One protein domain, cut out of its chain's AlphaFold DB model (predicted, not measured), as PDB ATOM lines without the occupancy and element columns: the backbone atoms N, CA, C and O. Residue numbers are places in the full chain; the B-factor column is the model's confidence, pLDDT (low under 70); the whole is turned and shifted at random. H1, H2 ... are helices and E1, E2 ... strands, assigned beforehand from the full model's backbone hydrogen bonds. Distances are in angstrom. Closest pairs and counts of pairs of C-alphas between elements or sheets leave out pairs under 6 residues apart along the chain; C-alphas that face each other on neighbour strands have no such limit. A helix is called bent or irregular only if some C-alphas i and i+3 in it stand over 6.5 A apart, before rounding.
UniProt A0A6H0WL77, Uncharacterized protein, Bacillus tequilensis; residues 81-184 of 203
ATOM      1  N   LYS A  81     134.967 136.979 163.521       96.00
ATOM      2  CA  LYS A  81     133.959 136.848 162.450       96.00
ATOM      3  C   LYS A  81     134.481 137.339 161.094       96.00
ATOM      4  O   LYS A  81     134.279 136.685 160.075       96.00
ATOM      5  N   ARG A  82     135.211 138.458 161.090       95.19
ATOM      6  CA  ARG A  82     135.789 139.059 159.880       95.19
ATOM      7  C   ARG A  82     136.856 138.168 159.228       95.19
ATOM      8  O   ARG A  82     136.945 138.130 158.002       95.19
ATOM      9  N   MET A  83     137.655 137.453 160.023       96.75
ATOM     10  CA  MET A  83     138.652 136.488 159.533       96.75
ATOM     11  C   MET A  83     137.963 135.278 158.903       96.75
ATOM     12  O   MET A  83     138.266 134.916 157.766       96.75
ATOM     13  N   ILE A  84     136.959 134.725 159.591       96.38
ATOM     14  CA  ILE A  84     136.158 133.599 159.092       96.38
ATOM     15  C   ILE A  84     135.474 133.965 157.771       96.38
ATOM     16  O   ILE A  84     135.520 133.192 156.816       96.38
ATOM     17  N   GLU A  85     134.896 135.164 157.664       93.50
ATOM     18  CA  GLU A  85     134.277 135.645 156.425       93.50
ATOM     19  C   GLU A  85     135.253 135.670 155.242       93.50
ATOM     20  O   GLU A  85     134.854 135.350 154.123       93.50
ATOM     21  N   ARG A  86     136.534 135.996 155.463       93.62
ATOM     22  CA  ARG A  86     137.549 135.965 154.399       93.62
ATOM     23  C   ARG A  86     137.907 134.555 153.958       93.62
ATOM     24  O   ARG A  86     138.009 134.324 152.755       93.62
ATOM     25  N   LEU A  87     138.047 133.624 154.899       95.12
ATOM     26  CA  LEU A  87     138.273 132.211 154.578       95.12
ATOM     27  C   LEU A  87     137.091 131.644 153.785       95.12
ATOM     28  O   LEU A  87     137.276 130.979 152.767       95.12
ATOM     29  N   GLN A  88     135.868 131.979 154.195       92.81
ATOM     30  CA  GLN A  88     134.650 131.584 153.491       92.81
ATOM     31  C   GLN A  88     134.540 132.237 152.107       92.81
ATOM     32  O   GLN A  88     134.093 131.587 151.164       92.81
ATOM     33  N   ASP A  89     134.955 133.495 151.940       91.06
ATOM     34  CA  ASP A  89     134.993 134.147 150.624       91.06
ATOM     35  C   ASP A  89     135.959 133.418 149.668       91.06
ATOM     36  O   ASP A  89     135.609 133.184 148.507       91.06
ATOM     37  N   LEU A  90     137.126 132.988 150.161       91.62
ATOM     38  CA  LEU A  90     138.090 132.203 149.382       91.62
ATOM     39  C   LEU A  90     137.552 130.803 149.048       91.62
ATOM     40  O   LEU A  90     137.639 130.365 147.898       91.62
ATOM     41  N   ARG A  91     136.914 130.134 150.016       92.94
ATOM     42  CA  ARG A  91     136.281 128.818 149.829       92.94
ATOM     43  C   ARG A  91     135.164 128.829 148.800       92.94
ATOM     44  O   ARG A  91     135.027 127.895 148.003       92.94
ATOM     45  N   ASN A  92     134.347 129.873 148.819       89.69
ATOM     46  CA  ASN A  92     133.248 130.041 147.878       89.69
ATOM     47  C   ASN A  92     133.744 130.529 146.509       89.69
ATOM     48  O   ASN A  92     133.124 130.241 145.489       89.69
ATOM     49  N   GLY A  93     134.891 131.206 146.445       84.12
ATOM     50  CA  GLY A  93     135.347 131.842 145.211       84.12
ATOM     51  C   GLY A  93     134.460 133.042 144.898       84.12
ATOM     52  O   GLY A  93     133.920 133.159 143.797       84.12
ATOM     53  N   THR A  94     134.230 133.884 145.908       80.56
ATOM     54  CA  THR A  94     133.421 135.097 145.786       80.56
ATOM     55  C   THR A  94     134.032 136.022 144.734       80.56
ATOM     56  O   THR A  94     135.171 136.462 144.873       80.56
ATOM     57  N   VAL A  95     133.256 136.359 143.703       72.81
ATOM     58  CA  VAL A  95     133.660 137.306 142.651       72.81
ATOM     59  C   VAL A  95     132.892 138.609 142.851       72.81
ATOM     60  O   VAL A  95     131.709 138.591 143.196       72.81
ATOM     61  N   LYS A  96     133.550 139.753 142.645       70.12
ATOM     62  CA  LYS A  96     132.846 141.033 142.527       70.12
ATOM     63  C   LYS A  96     132.322 141.168 141.100       70.12
ATOM     64  O   LYS A  96     133.114 141.218 140.166       70.12
ATOM     65  N   TYR A  97     131.008 141.236 140.944       66.88
ATOM     66  CA  TYR A  97     130.348 141.528 139.676       66.88
ATOM     67  C   TYR A  97     129.482 142.769 139.880       66.88
ATOM     68  O   TYR A  97     128.664 142.788 140.797       66.88
ATOM     69  N   GLN A  98     129.706 143.820 139.085       70.81
ATOM     70  CA  GLN A  98     128.965 145.090 139.179       70.81
ATOM     71  C   GLN A  98     128.891 145.648 140.615       70.81
ATOM     72  O   GLN A  98     127.824 145.958 141.135       70.81
ATOM     73  N   SER A  99     130.040 145.713 141.296       72.69
ATOM     74  CA  SER A  99     130.167 146.174 142.693       72.69
ATOM     75  C   SER A  99     129.450 145.324 143.756       72.69
ATOM     76  O   SER A  99     129.602 145.592 144.947       72.69
ATOM     77  N   GLN A 100     128.762 144.244 143.372       72.75
ATOM     78  CA  GLN A 100     128.131 143.295 144.286       72.75
ATOM     79  C   GLN A 100     128.989 142.033 144.449       72.75
ATOM     80  O   GLN A 100     129.586 141.516 143.500       72.75
ATOM     81  N   LYS A 101     129.078 141.521 145.681       71.31
ATOM     82  CA  LYS A 101     129.751 140.248 145.967       71.31
ATOM     83  C   LYS A 101     128.828 139.091 145.586       71.31
ATOM     84  O   LYS A 101     127.863 138.818 146.294       71.31
ATOM     85  N   VAL A 102     129.167 138.365 144.524       75.62
ATOM     86  CA  VAL A 102     128.455 137.148 144.125       75.62
ATOM     87  C   VAL A 102     129.208 135.938 144.670       75.62
ATOM     88  O   VAL A 102     130.299 135.596 144.206       75.62
ATOM     89  N   LYS A 103     128.625 135.281 145.677       72.00
ATOM     90  CA  LYS A 103     129.155 134.037 146.244       72.00
ATOM     91  C   LYS A 103     128.770 132.869 145.342       72.00
ATOM     92  O   LYS A 103     127.589 132.577 145.174       72.00
ATOM     93  N   ARG A 104     129.754 132.167 144.784       75.38
ATOM     94  CA  ARG A 104     129.518 130.877 144.126       75.38
ATOM     95  C   ARG A 104     129.556 129.807 145.217       75.38
ATOM     96  O   ARG A 104     130.539 129.711 145.932       75.38
ATOM     97  N   TYR A 105     128.488 129.040 145.424       75.44
ATOM     98  CA  TYR A 105     128.486 128.055 146.513       75.44
ATOM     99  C   TYR A 105     129.608 127.028 146.302       75.44
ATOM    100  O   TYR A 105     129.545 126.233 145.363       75.44
ATOM    101  N   LYS A 106     130.636 127.075 147.159       75.81
ATOM    102  CA  LYS A 106     131.731 126.099 147.230       75.81
ATOM    103  C   LYS A 106     132.517 125.858 145.929       75.81
ATOM    104  O   LYS A 106     133.073 124.775 145.749       75.81
ATOM    105  N   LYS A 107     132.633 126.865 145.055       82.56
ATOM    106  CA  LYS A 107     133.408 126.778 143.793       82.56
ATOM    107  C   LYS A 107     134.809 127.401 143.862       82.56
ATOM    108  O   LYS A 107     135.474 127.497 142.836       82.56
ATOM    109  N   GLY A 108     135.222 127.873 145.035       88.56
ATOM    110  CA  GLY A 108     136.539 128.457 145.265       88.56
ATOM    111  C   GLY A 108     137.566 127.413 145.680       88.56
ATOM    112  O   GLY A 108     137.589 126.300 145.158       88.56
ATOM    113  N   VAL A 109     138.429 127.781 146.623       90.88
ATOM    114  CA  VAL A 109     139.528 126.916 147.061       90.88
ATOM    115  C   VAL A 109     139.109 126.061 148.262       90.88
ATOM    116  O   VAL A 109     138.691 126.637 149.262       90.88
ATOM    117  N   PRO A 110     139.188 124.717 148.195       93.69
ATOM    118  CA  PRO A 110     138.937 123.841 149.343       93.69
ATOM    119  C   PRO A 110     139.716 124.266 150.593       93.69
ATOM    120  O   PRO A 110     140.835 124.765 150.481       93.69
ATOM    121  N   PHE A 111     139.151 124.049 151.785       96.44
ATOM    122  CA  PHE A 111     139.834 124.420 153.031       96.44
ATOM    123  C   PHE A 111     141.151 123.675 153.202       96.44
ATOM    124  O   PHE A 111     142.129 124.276 153.646       96.44
ATOM    125  N   ARG A 112     141.208 122.416 152.751       95.06
ATOM    126  CA  ARG A 112     142.456 121.660 152.752       95.06
ATOM    127  C   ARG A 112     143.565 122.323 151.936       95.06
ATOM    128  O   ARG A 112     144.669 122.481 152.442       95.06
ATOM    129  N   ASP A 113     143.260 122.781 150.725       94.62
ATOM    130  CA  ASP A 113     144.236 123.468 149.867       94.62
ATOM    131  C   ASP A 113     144.705 124.791 150.497       94.62
ATOM    132  O   ASP A 113     145.873 125.164 150.381       94.62
ATOM    133  N   ILE A 114     143.805 125.509 151.182       96.62
ATOM    134  CA  ILE A 114     144.158 126.729 151.926       96.62
ATOM    135  C   ILE A 114     145.153 126.385 153.041       96.62
ATOM    136  O   ILE A 114     146.194 127.033 153.145       96.62
ATOM    137  N   LEU A 115     144.866 125.353 153.840       97.44
ATOM    138  CA  LEU A 115     145.742 124.886 154.918       97.44
ATOM    139  C   LEU A 115     147.113 124.447 154.393       97.44
ATOM    140  O   LEU A 115     148.139 124.855 154.934       97.44
ATOM    141  N   ASP A 116     147.142 123.657 153.324       96.19
ATOM    142  CA  ASP A 116     148.390 123.203 152.706       96.19
ATOM    143  C   ASP A 116     149.220 124.393 152.202       96.19
ATOM    144  O   ASP A 116     150.444 124.399 152.334       96.19
ATOM    145  N   THR A 117     148.564 125.444 151.701       97.56
ATOM    146  CA  THR A 117     149.243 126.672 151.262       97.56
ATOM    147  C   THR A 117     149.819 127.464 152.438       97.56
ATOM    148  O   THR A 117     150.925 127.998 152.336       97.56
ATOM    149  N   TYR A 118     149.115 127.507 153.573       97.75
ATOM    150  CA  TYR A 118     149.639 128.083 154.814       97.75
ATOM    151  C   TYR A 118     150.887 127.346 155.308       97.75
ATOM    152  O   TYR A 118     151.883 127.997 155.615       97.75
ATOM    153  N   LYS A 119     150.856 126.010 155.320       96.56
ATOM    154  CA  LYS A 119     152.004 125.173 155.705       96.56
ATOM    155  C   LYS A 119     153.179 125.341 154.745       96.56
ATOM    156  O   LYS A 119     154.315 125.482 155.175       96.56
ATOM    157  N   TYR A 120     152.912 125.392 153.440       96.38
ATOM    158  CA  TYR A 120     153.940 125.660 152.432       96.38
ATOM    159  C   TYR A 120     154.627 127.014 152.648       96.38
ATOM    160  O   TYR A 120     155.838 127.138 152.490       96.38
ATOM    161  N   SER A 121     153.851 128.027 153.038       96.56
ATOM    162  CA  SER A 121     154.338 129.400 153.178       96.56
ATOM    163  C   SER A 121     154.896 129.708 154.574       96.56
ATOM    164  O   SER A 121     155.273 130.848 154.823       96.56
ATOM    165  N   GLU A 122     154.973 128.736 155.487       95.31
ATOM    166  CA  GLU A 122     155.274 128.944 156.913       95.31
ATOM    167  C   GLU A 122     156.543 129.781 157.144       95.31
ATOM    168  O   GLU A 122     156.504 130.794 157.843       95.31
ATOM    169  N   GLN A 123     157.645 129.457 156.462       94.88
ATOM    170  CA  GLN A 123     158.889 130.232 156.563       94.88
ATOM    171  C   GLN A 123     158.730 131.691 156.114       94.88
ATOM    172  O   GLN A 123     159.305 132.600 156.716       94.88
ATOM    173  N   GLN A 124     157.957 131.934 155.052       95.94
ATOM    174  CA  GLN A 124     157.682 133.282 154.558       95.94
ATOM    175  C   GLN A 124     156.832 134.068 155.560       95.94
ATOM    176  O   GLN A 124     157.075 135.256 155.770       95.94
ATOM    177  N   LEU A 125     155.870 133.403 156.206       96.06
ATOM    178  CA  LEU A 125     155.015 133.998 157.229       96.06
ATOM    179  C   LEU A 125     155.804 134.348 158.498       96.06
ATOM    180  O   LEU A 125     155.625 135.441 159.033       96.06
ATOM    181  N   HIS A 126     156.723 133.484 158.938       94.19
ATOM    182  CA  HIS A 126     157.623 133.785 160.058       94.19
ATOM    183  C   HIS A 126     158.493 135.008 159.773       94.19
ATOM    184  O   HIS A 126     158.467 135.962 160.543       94.19
ATOM    185  N   LYS A 127     159.150 135.056 158.608       94.69
ATOM    186  CA  LYS A 127     159.915 136.242 158.197       94.69
ATOM    187  C   LYS A 127     159.036 137.493 158.159       94.69
ATOM    188  O   LYS A 127     159.433 138.544 158.647       94.69
ATOM    189  N   ALA A 128     157.830 137.400 157.598       94.88
ATOM    190  CA  ALA A 128     156.909 138.531 157.565       94.88
ATOM    191  C   ALA A 128     156.571 139.044 158.973       94.88
ATOM    192  O   ALA A 128     156.483 140.254 159.151       94.88
ATOM    193  N   ARG A 129     156.418 138.149 159.956       93.56
ATOM    194  CA  ARG A 129     156.216 138.507 161.364       93.56
ATOM    195  C   ARG A 129     157.418 139.206 161.983       93.56
ATOM    196  O   ARG A 129     157.224 140.172 162.706       93.56
ATOM    197  N   ASP A 130     158.625 138.741 161.689       92.25
ATOM    198  CA  ASP A 130     159.842 139.277 162.306       92.25
ATOM    199  C   ASP A 130     160.199 140.672 161.764       92.25
ATOM    200  O   ASP A 130     160.674 141.529 162.506       92.25
ATOM    201  N   TYR A 131     159.949 140.920 160.473       93.38
ATOM    202  CA  TYR A 131     160.348 142.168 159.812       93.38
ATOM    203  C   TYR A 131     159.250 143.237 159.736       93.38
ATOM    204  O   TYR A 131     159.569 144.409 159.523       93.38
ATOM    205  N   LYS A 132     157.964 142.877 159.854       93.31
ATOM    206  CA  LYS A 132     156.857 143.844 159.754       93.31
ATOM    207  C   LYS A 132     156.237 144.140 161.105       93.31
ATOM    208  O   LYS A 132     155.949 143.248 161.889       93.31
ATOM    209  N   GLN A 133     155.932 145.417 161.312       92.44
ATOM    210  CA  GLN A 133     155.111 145.863 162.427       92.44
ATOM    211  C   GLN A 133     153.636 145.775 162.032       92.44
ATOM    212  O   GLN A 133     153.195 146.444 161.095       92.44
ATOM    213  N   PHE A 134     152.877 144.929 162.728       95.25
ATOM    214  CA  PHE A 134     151.438 144.797 162.527       95.25
ATOM    215  C   PHE A 134     150.678 145.575 163.598       95.25
ATOM    216  O   PHE A 134     150.804 145.315 164.787       95.25
ATOM    217  N   GLU A 135     149.836 146.504 163.153       93.69
ATOM    218  CA  GLU A 135     149.034 147.368 164.035       93.69
ATOM    219  C   GLU A 135     147.928 146.613 164.788       93.69
ATOM    220  O   GLU A 135     147.423 147.078 165.805       93.69
ATOM    221  N   SER A 136     147.485 145.469 164.259       95.25
ATOM    222  CA  SER A 136     146.423 144.667 164.866       95.25
ATOM    223  C   SER A 136     146.460 143.215 164.381       95.25
ATOM    224  O   SER A 136     146.943 142.955 163.272       95.25
ATOM    225  N   PRO A 137     145.840 142.275 165.123       94.75
ATOM    226  CA  PRO A 137     145.671 140.893 164.670       94.75
ATOM    227  C   PRO A 137     144.980 140.771 163.308       94.75
ATOM    228  O   PRO A 137     145.270 139.877 162.517       94.75
ATOM    229  N   TRP A 138     144.057 141.690 163.006       95.81
ATOM    230  CA  TRP A 138     143.407 141.737 161.702       95.81
ATOM    231  C   TRP A 138     144.381 142.120 160.583       95.81
ATOM    232  O   TRP A 138     144.319 141.534 159.503       95.81
ATOM    233  N   HIS A 139     145.253 143.102 160.824       95.38
ATOM    234  CA  HIS A 139     146.246 143.536 159.843       95.38
ATOM    235  C   HIS A 139     147.219 142.391 159.529       95.38
ATOM    236  O   HIS A 139     147.416 142.072 158.356       95.38
ATOM    237  N   GLU A 140     147.726 141.705 160.556       96.44
ATOM    238  CA  GLU A 140     148.574 140.520 160.387       96.44
ATOM    239  C   GLU A 140     147.866 139.425 159.582       96.44
ATOM    240  O   GLU A 140     148.379 138.970 158.559       96.44
ATOM    241  N   PHE A 141     146.656 139.038 159.995       97.44
ATOM    242  CA  PHE A 141     145.876 138.010 159.309       97.44
ATOM    243  C   PHE A 141     145.630 138.356 157.839       97.44
ATOM    244  O   PHE A 141     145.810 137.514 156.960       97.44
ATOM    245  N   ALA A 142     145.220 139.593 157.553       96.31
ATOM    246  CA  ALA A 142     144.960 140.038 156.190       96.31
ATOM    247  C   ALA A 142     146.234 140.011 155.334       96.31
ATOM    248  O   ALA A 142     146.177 139.614 154.168       96.31
ATOM    249  N   TYR A 143     147.376 140.387 155.916       96.75
ATOM    250  CA  TYR A 143     148.670 140.317 155.251       96.75
ATOM    251  C   TYR A 143     149.072 138.868 154.958       96.75
ATOM    252  O   TYR A 143     149.379 138.531 153.817       96.75
ATOM    253  N   PHE A 144     148.983 137.978 155.944       97.38
ATOM    254  CA  PHE A 144     149.300 136.560 155.767       97.38
ATOM    255  C   PHE A 144     148.396 135.925 154.713       97.38
ATOM    256  O   PHE A 144     148.877 135.269 153.797       97.38
ATOM    257  N   LEU A 145     147.091 136.196 154.769       96.62
ATOM    258  CA  LEU A 145     146.141 135.693 153.783       96.62
ATOM    259  C   LEU A 145     146.468 136.175 152.360       96.62
ATOM    260  O   LEU A 145     146.249 135.432 151.408       96.62
ATOM    261  N   SER A 146     147.010 137.387 152.190       95.81
ATOM    262  CA  SER A 146     147.436 137.880 150.873       95.81
ATOM    263  C   SER A 146     148.598 137.072 150.284       95.81
ATOM    264  O   SER A 146     148.574 136.760 149.094       95.81
ATOM    265  N   ILE A 147     149.549 136.650 151.126       96.12
ATOM    266  CA  ILE A 147     150.636 135.739 150.744       96.12
ATOM    267  C   ILE A 147     150.044 134.400 150.297       96.12
ATOM    268  O   ILE A 147     150.370 133.894 149.226       96.12
ATOM    269  N   ILE A 148     149.098 133.865 151.072       96.56
ATOM    270  CA  ILE A 148     148.440 132.593 150.754       96.56
ATOM    271  C   ILE A 148     147.707 132.657 149.420       96.56
ATOM    272  O   ILE A 148     147.871 131.768 148.590       96.56
ATOM    273  N   VAL A 149     146.936 133.717 149.171       94.50
ATOM    274  CA  VAL A 149     146.229 133.897 147.895       94.50
ATOM    275  C   VAL A 149     147.208 133.953 146.716       94.50
ATOM    276  O   VAL A 149     146.891 133.411 145.660       94.50
ATOM    277  N   SER A 150     148.394 134.543 146.893       94.31
ATOM    278  CA  SER A 150     149.440 134.571 145.864       94.31
ATOM    279  C   SER A 150     150.024 133.181 145.578       94.31
ATOM    280  O   SER A 150     150.218 132.826 144.417       94.31
ATOM    281  N   ASN A 151     150.252 132.372 146.615       95.00
ATOM    282  CA  ASN A 151     150.932 131.074 146.502       95.00
ATOM    283  C   ASN A 151     149.980 129.909 146.161       95.00
ATOM    284  O   ASN A 151     150.420 128.807 145.833       95.00
ATOM    285  N   ILE A 152     148.663 130.127 146.213       94.25
ATOM    286  CA  ILE A 152     147.657 129.055 146.152       94.25
ATOM    287  C   ILE A 152     147.708 128.233 144.861       94.25
ATOM    288  O   ILE A 152     147.488 127.023 144.879       94.25
ATOM    289  N   ASN A 153     148.002 128.874 143.729       92.00
ATOM    290  CA  ASN A 153     148.066 128.196 142.435       92.00
ATOM    291  C   ASN A 153     149.322 127.326 142.322       92.00
ATOM    292  O   ASN A 153     149.255 126.218 141.795       92.00
ATOM    293  N   GLU A 154     150.445 127.805 142.857       93.94
ATOM    294  CA  GLU A 154     151.702 127.062 142.894       93.94
ATOM    295  C   GLU A 154     151.567 125.810 143.764       93.94
ATOM    296  O   GLU A 154     151.904 124.709 143.329       93.94
ATOM    297  N   VAL A 155     150.987 125.954 144.958       93.38
ATOM    298  CA  VAL A 155     150.771 124.828 145.875       93.38
ATOM    299  C   VAL A 155     149.797 123.812 145.288       93.38
ATOM    300  O   VAL A 155     150.044 122.610 145.383       93.38
ATOM    301  N   LYS A 156     148.736 124.259 144.610       90.62
ATOM    302  CA  LYS A 156     147.823 123.356 143.894       90.62
ATOM    303  C   LYS A 156     148.532 122.542 142.821       90.62
ATOM    304  O   LYS A 156     148.329 121.331 142.741       90.62
ATOM    305  N   GLU A 157     149.360 123.185 142.009       91.25
ATOM    306  CA  GLU A 157     150.107 122.494 140.960       91.25
ATOM    307  C   GLU A 157     151.152 121.538 141.555       91.25
ATOM    308  O   GLU A 157     151.275 120.398 141.106       91.25
ATOM    309  N   ARG A 158     151.835 121.938 142.634       91.75
ATOM    310  CA  ARG A 158     152.730 121.061 143.401       91.75
ATOM    311  C   ARG A 158     151.996 119.830 143.933       91.75
ATOM    312  O   ARG A 158     152.446 118.711 143.700       91.75
ATOM    313  N   ASN A 159     150.861 120.015 144.605       89.12
ATOM    314  CA  ASN A 159     150.063 118.923 145.165       89.12
ATOM    315  C   ASN A 159     149.542 117.989 144.066       89.12
ATOM    316  O   ASN A 159     149.570 116.768 144.226       89.12
ATOM    317  N   ARG A 160     149.140 118.538 142.914       90.38
ATOM    318  CA  ARG A 160     148.753 117.748 141.741       90.38
ATOM    319  C   ARG A 160     149.903 116.878 141.235       90.38
ATOM    320  O   ARG A 160     149.685 115.700 140.962       90.38
ATOM    321  N   ARG A 161     151.113 117.430 141.115       90.25
ATOM    322  CA  ARG A 161     152.304 116.680 140.680       90.25
ATOM    323  C   ARG A 161     152.670 115.572 141.660       90.25
ATOM    324  O   ARG A 161     152.948 114.463 141.221       90.25
ATOM    325  N   LEU A 162     152.615 115.847 142.963       89.06
ATOM    326  CA  LEU A 162     152.860 114.841 144.001       89.06
ATOM    327  C   LEU A 162     151.842 113.697 143.918       89.06
ATOM    328  O   LEU A 162     152.233 112.537 143.833       89.06
ATOM    329  N   ALA A 163     150.549 114.012 143.806       88.75
ATOM    330  CA  ALA A 163     149.507 112.996 143.655       88.75
ATOM    331  C   ALA A 163     149.689 112.151 142.379       88.75
ATOM    332  O   ALA A 163     149.465 110.939 142.389       88.75
ATOM    333  N   GLN A 164     150.119 112.769 141.274       88.69
ATOM    334  CA  GLN A 164     150.449 112.046 140.044       88.69
ATOM    335  C   GLN A 164     151.643 111.111 140.249       88.69
ATOM    336  O   GLN A 164     151.558 109.939 139.886       88.69
ATOM    337  N   GLN A 165     152.723 111.582 140.871       87.94
ATOM    338  CA  GLN A 165     153.895 110.758 141.172       87.94
ATOM    339  C   GLN A 165     153.548 109.577 142.083       87.94
ATOM    340  O   GLN A 165     153.942 108.451 141.785       87.94
ATOM    341  N   ASP A 166     152.748 109.795 143.125       87.38
ATOM    342  CA  ASP A 166     152.298 108.732 144.025       87.38
ATOM    343  C   ASP A 166     151.425 107.703 143.301       87.38
ATOM    344  O   ASP A 166     151.575 106.496 143.512       87.38
ATOM    345  N   SER A 167     150.553 108.152 142.394       86.94
ATOM    346  CA  SER A 167     149.736 107.251 141.577       86.94
ATOM    347  C   SER A 167     150.594 106.385 140.648       86.94
ATOM    348  O   SER A 167     150.380 105.172 140.561       86.94
ATOM    349  N   ILE A 168     151.621 106.977 140.028       86.00
ATOM    350  CA  ILE A 168     152.578 106.272 139.174       86.00
ATOM    351  C   ILE A 168     153.354 105.265 140.018       86.00
ATOM    352  O   ILE A 168     153.360 104.081 139.687       86.00
ATOM    353  N   ARG A 169     153.925 105.688 141.148       84.62
ATOM    354  CA  ARG A 169     154.674 104.816 142.059       84.62
ATOM    355  C   ARG A 169     153.830 103.636 142.532       84.62
ATOM    356  O   ARG A 169     154.281 102.497 142.468       84.62
ATOM    357  N   THR A 170     152.588 103.891 142.931       87.81
ATOM    358  CA  THR A 170     151.648 102.841 143.350       87.81
ATOM    359  C   THR A 170     151.344 101.878 142.206       87.81
ATOM    360  O   THR A 170     151.282 100.670 142.420       87.81
ATOM    361  N   SER A 171     151.178 102.382 140.980       85.38
ATOM    362  CA  SER A 171     150.938 101.538 139.805       85.38
ATOM    363  C   SER A 171     152.145 100.664 139.450       85.38
ATOM    364  O   SER A 171     151.963  99.496 139.116       85.38
ATOM    365  N   VAL A 172     153.367 101.192 139.584       86.62
ATOM    366  CA  VAL A 172     154.615 100.444 139.373       86.62
ATOM    367  C   VAL A 172     154.750  99.344 140.421       86.62
ATOM    368  O   VAL A 172     154.957  98.193 140.055       86.62
ATOM    369  N   ILE A 173     154.538  99.668 141.701       85.88
ATOM    370  CA  ILE A 173     154.567  98.684 142.793       85.88
ATOM    371  C   ILE A 173     153.529  97.581 142.550       85.88
ATOM    372  O   ILE A 173     153.862  96.406 142.638       85.88
ATOM    373  N   LYS A 174     152.289  97.934 142.187       87.19
ATOM    374  CA  LYS A 174     151.242  96.943 141.883       87.19
ATOM    375  C   LYS A 174     151.619  96.033 140.718       87.19
ATOM    376  O   LYS A 174     151.424  94.830 140.827       87.19
ATOM    377  N   LYS A 175     152.173  96.586 139.635       84.50
ATOM    378  CA  LYS A 175     152.658  95.788 138.497       84.50
ATOM    379  C   LYS A 175     153.794  94.857 138.902       84.50
ATOM    380  O   LYS A 175     153.816  93.717 138.466       84.50
ATOM    381  N   GLN A 176     154.716  95.326 139.738       81.38
ATOM    382  CA  GLN A 176     155.840  94.519 140.203       81.38
ATOM    383  C   GLN A 176     155.383  93.373 141.117       81.38
ATOM    384  O   GLN A 176     155.884  92.265 140.979       81.38
ATOM    385  N   ILE A 177     154.395  93.613 141.987       83.56
ATOM    386  CA  ILE A 177     153.754  92.559 142.790       83.56
ATOM    387  C   ILE A 177     153.057  91.541 141.876       83.56
ATOM    388  O   ILE A 177     153.279  90.351 142.030       83.56
ATOM    389  N   GLN A 178     152.287  91.999 140.882       80.44
ATOM    390  CA  GLN A 178     151.622  91.109 139.919       80.44
ATOM    391  C   GLN A 178     152.616  90.249 139.127       80.44
ATOM    392  O   GLN A 178     152.410  89.048 139.003       80.44
ATOM    393  N   LEU A 179     153.712  90.840 138.643       78.88
ATOM    394  CA  LEU A 179     154.791  90.113 137.966       78.88
ATOM    395  C   LEU A 179     155.438  89.067 138.884       78.88
ATOM    396  O   LEU A 179     155.724  87.960 138.439       78.88
ATOM    397  N   GLN A 180     155.655  89.398 140.159       74.81
ATOM    398  CA  GLN A 180     156.199  88.448 141.129       74.81
ATOM    399  C   GLN A 180     155.229  87.287 141.383       74.81
ATOM    400  O   GLN A 180     155.653  86.134 141.376       74.81
ATOM    401  N   ASP A 181     153.934  87.574 141.541       75.50
ATOM    402  CA  ASP A 181     152.897  86.551 141.710       75.50
ATOM    403  C   ASP A 181     152.814  85.622 140.481       75.50
ATOM    404  O   ASP A 181     152.655  84.408 140.626       75.50
ATOM    405  N   GLU A 182     152.958  86.166 139.269       73.38
ATOM    406  CA  GLU A 182     153.007  85.395 138.018       73.38
ATOM    407  C   GLU A 182     154.243  84.484 137.947       73.38
ATOM    408  O   GLU A 182     154.105  83.293 137.649       73.38
ATOM    409  N   ILE A 183     155.429  84.997 138.293       74.25
ATOM    410  CA  ILE A 183     156.673  84.211 138.359       74.25
ATOM    411  C   ILE A 183     156.545  83.084 139.394       74.25
ATOM    412  O   ILE A 183     156.884  81.932 139.111       74.25
ATOM    413  N   ASP A 184     156.009  83.372 140.580       71.06
ATOM    414  CA  ASP A 184     155.844  82.381 141.646       71.06
ATOM    415  C   ASP A 184     154.859  81.266 141.245       71.06
ATOM    416  O   ASP A 184     155.043  80.094 141.604       71.06
TER     417      ASP A 184
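This is residues 81 to 184 of the 203 residues of an uncharacterized protein of Bacillus tequilensis (UniProt A0A6H0WL77). A long helical arm, residues 160 to 184 of H4, sticks out from a small body of short helices. In that body H1 runs beside H4a, the first arm of the bent helix H4, H3 is on the other side of H4a, H2 crosses at the bend, and the antiparallel hairpin of E1 and E2 follows H1 after a tight link, off to the side and apart from H3 and both arms of H4. The printed part has 104 residues, in the order H1, E1, E2, H2, H3, H4, and is mostly helix. It is extended, with a radius of gyration of the C-alphas of 20.2 A, and flat, spanning 68 by 38 by 20 A.

H1 is residues 81 to 92. E1, residues 95 to 97, and E2, residues 100 to 102, form a hairpin, with N 95 and O 102 at 3.1 A and N 97 and O 100 at 2.9 A. H2 is residues 111 to 120 and H3 residues 122 to 131; they meet only through their link. H4, residues 137 to 184, was assigned as one helix by its hydrogen bonds but is bent, C-alphas 150 and 153 being 7.4 A apart; its arms H4a, residues 137 to 150, and H4b, residues 153 to 184, stand at a steep tilt of 56 degrees. H1 and H4a only just touch, with 3 pairs of C-alphas within 8 A, the closest Met 83 and Phe 141 at 7.4 A, at a shallow tilt of 12 degrees, the same way. H2 touches H4b, about perpendicular at 84 degrees, the closest C-alphas being Thr 117 and Val 155 at 5.9 A. H3 and H4a are close but not clearly touching, Leu 125 and Phe 144 being the closest C-alphas at 6.4 A. In H1, H2, H3, H4a and H4b every O i to N i+4 pair is within hydrogen-bond range.

H1 begins at C-alpha 81 (133.959, 136.848, 162.450) and is 16.1 A long. H4a is 20.2 A long, and H4b, 46.5 A long, ends at C-alpha 184 (155.844, 82.381, 141.646).

The two C-alphas farthest apart, Glu 135 and Asp 184, are 69.1 A apart. The printed part has no cut and no long link, and Tyr 97 alone has a pLDDT under 70.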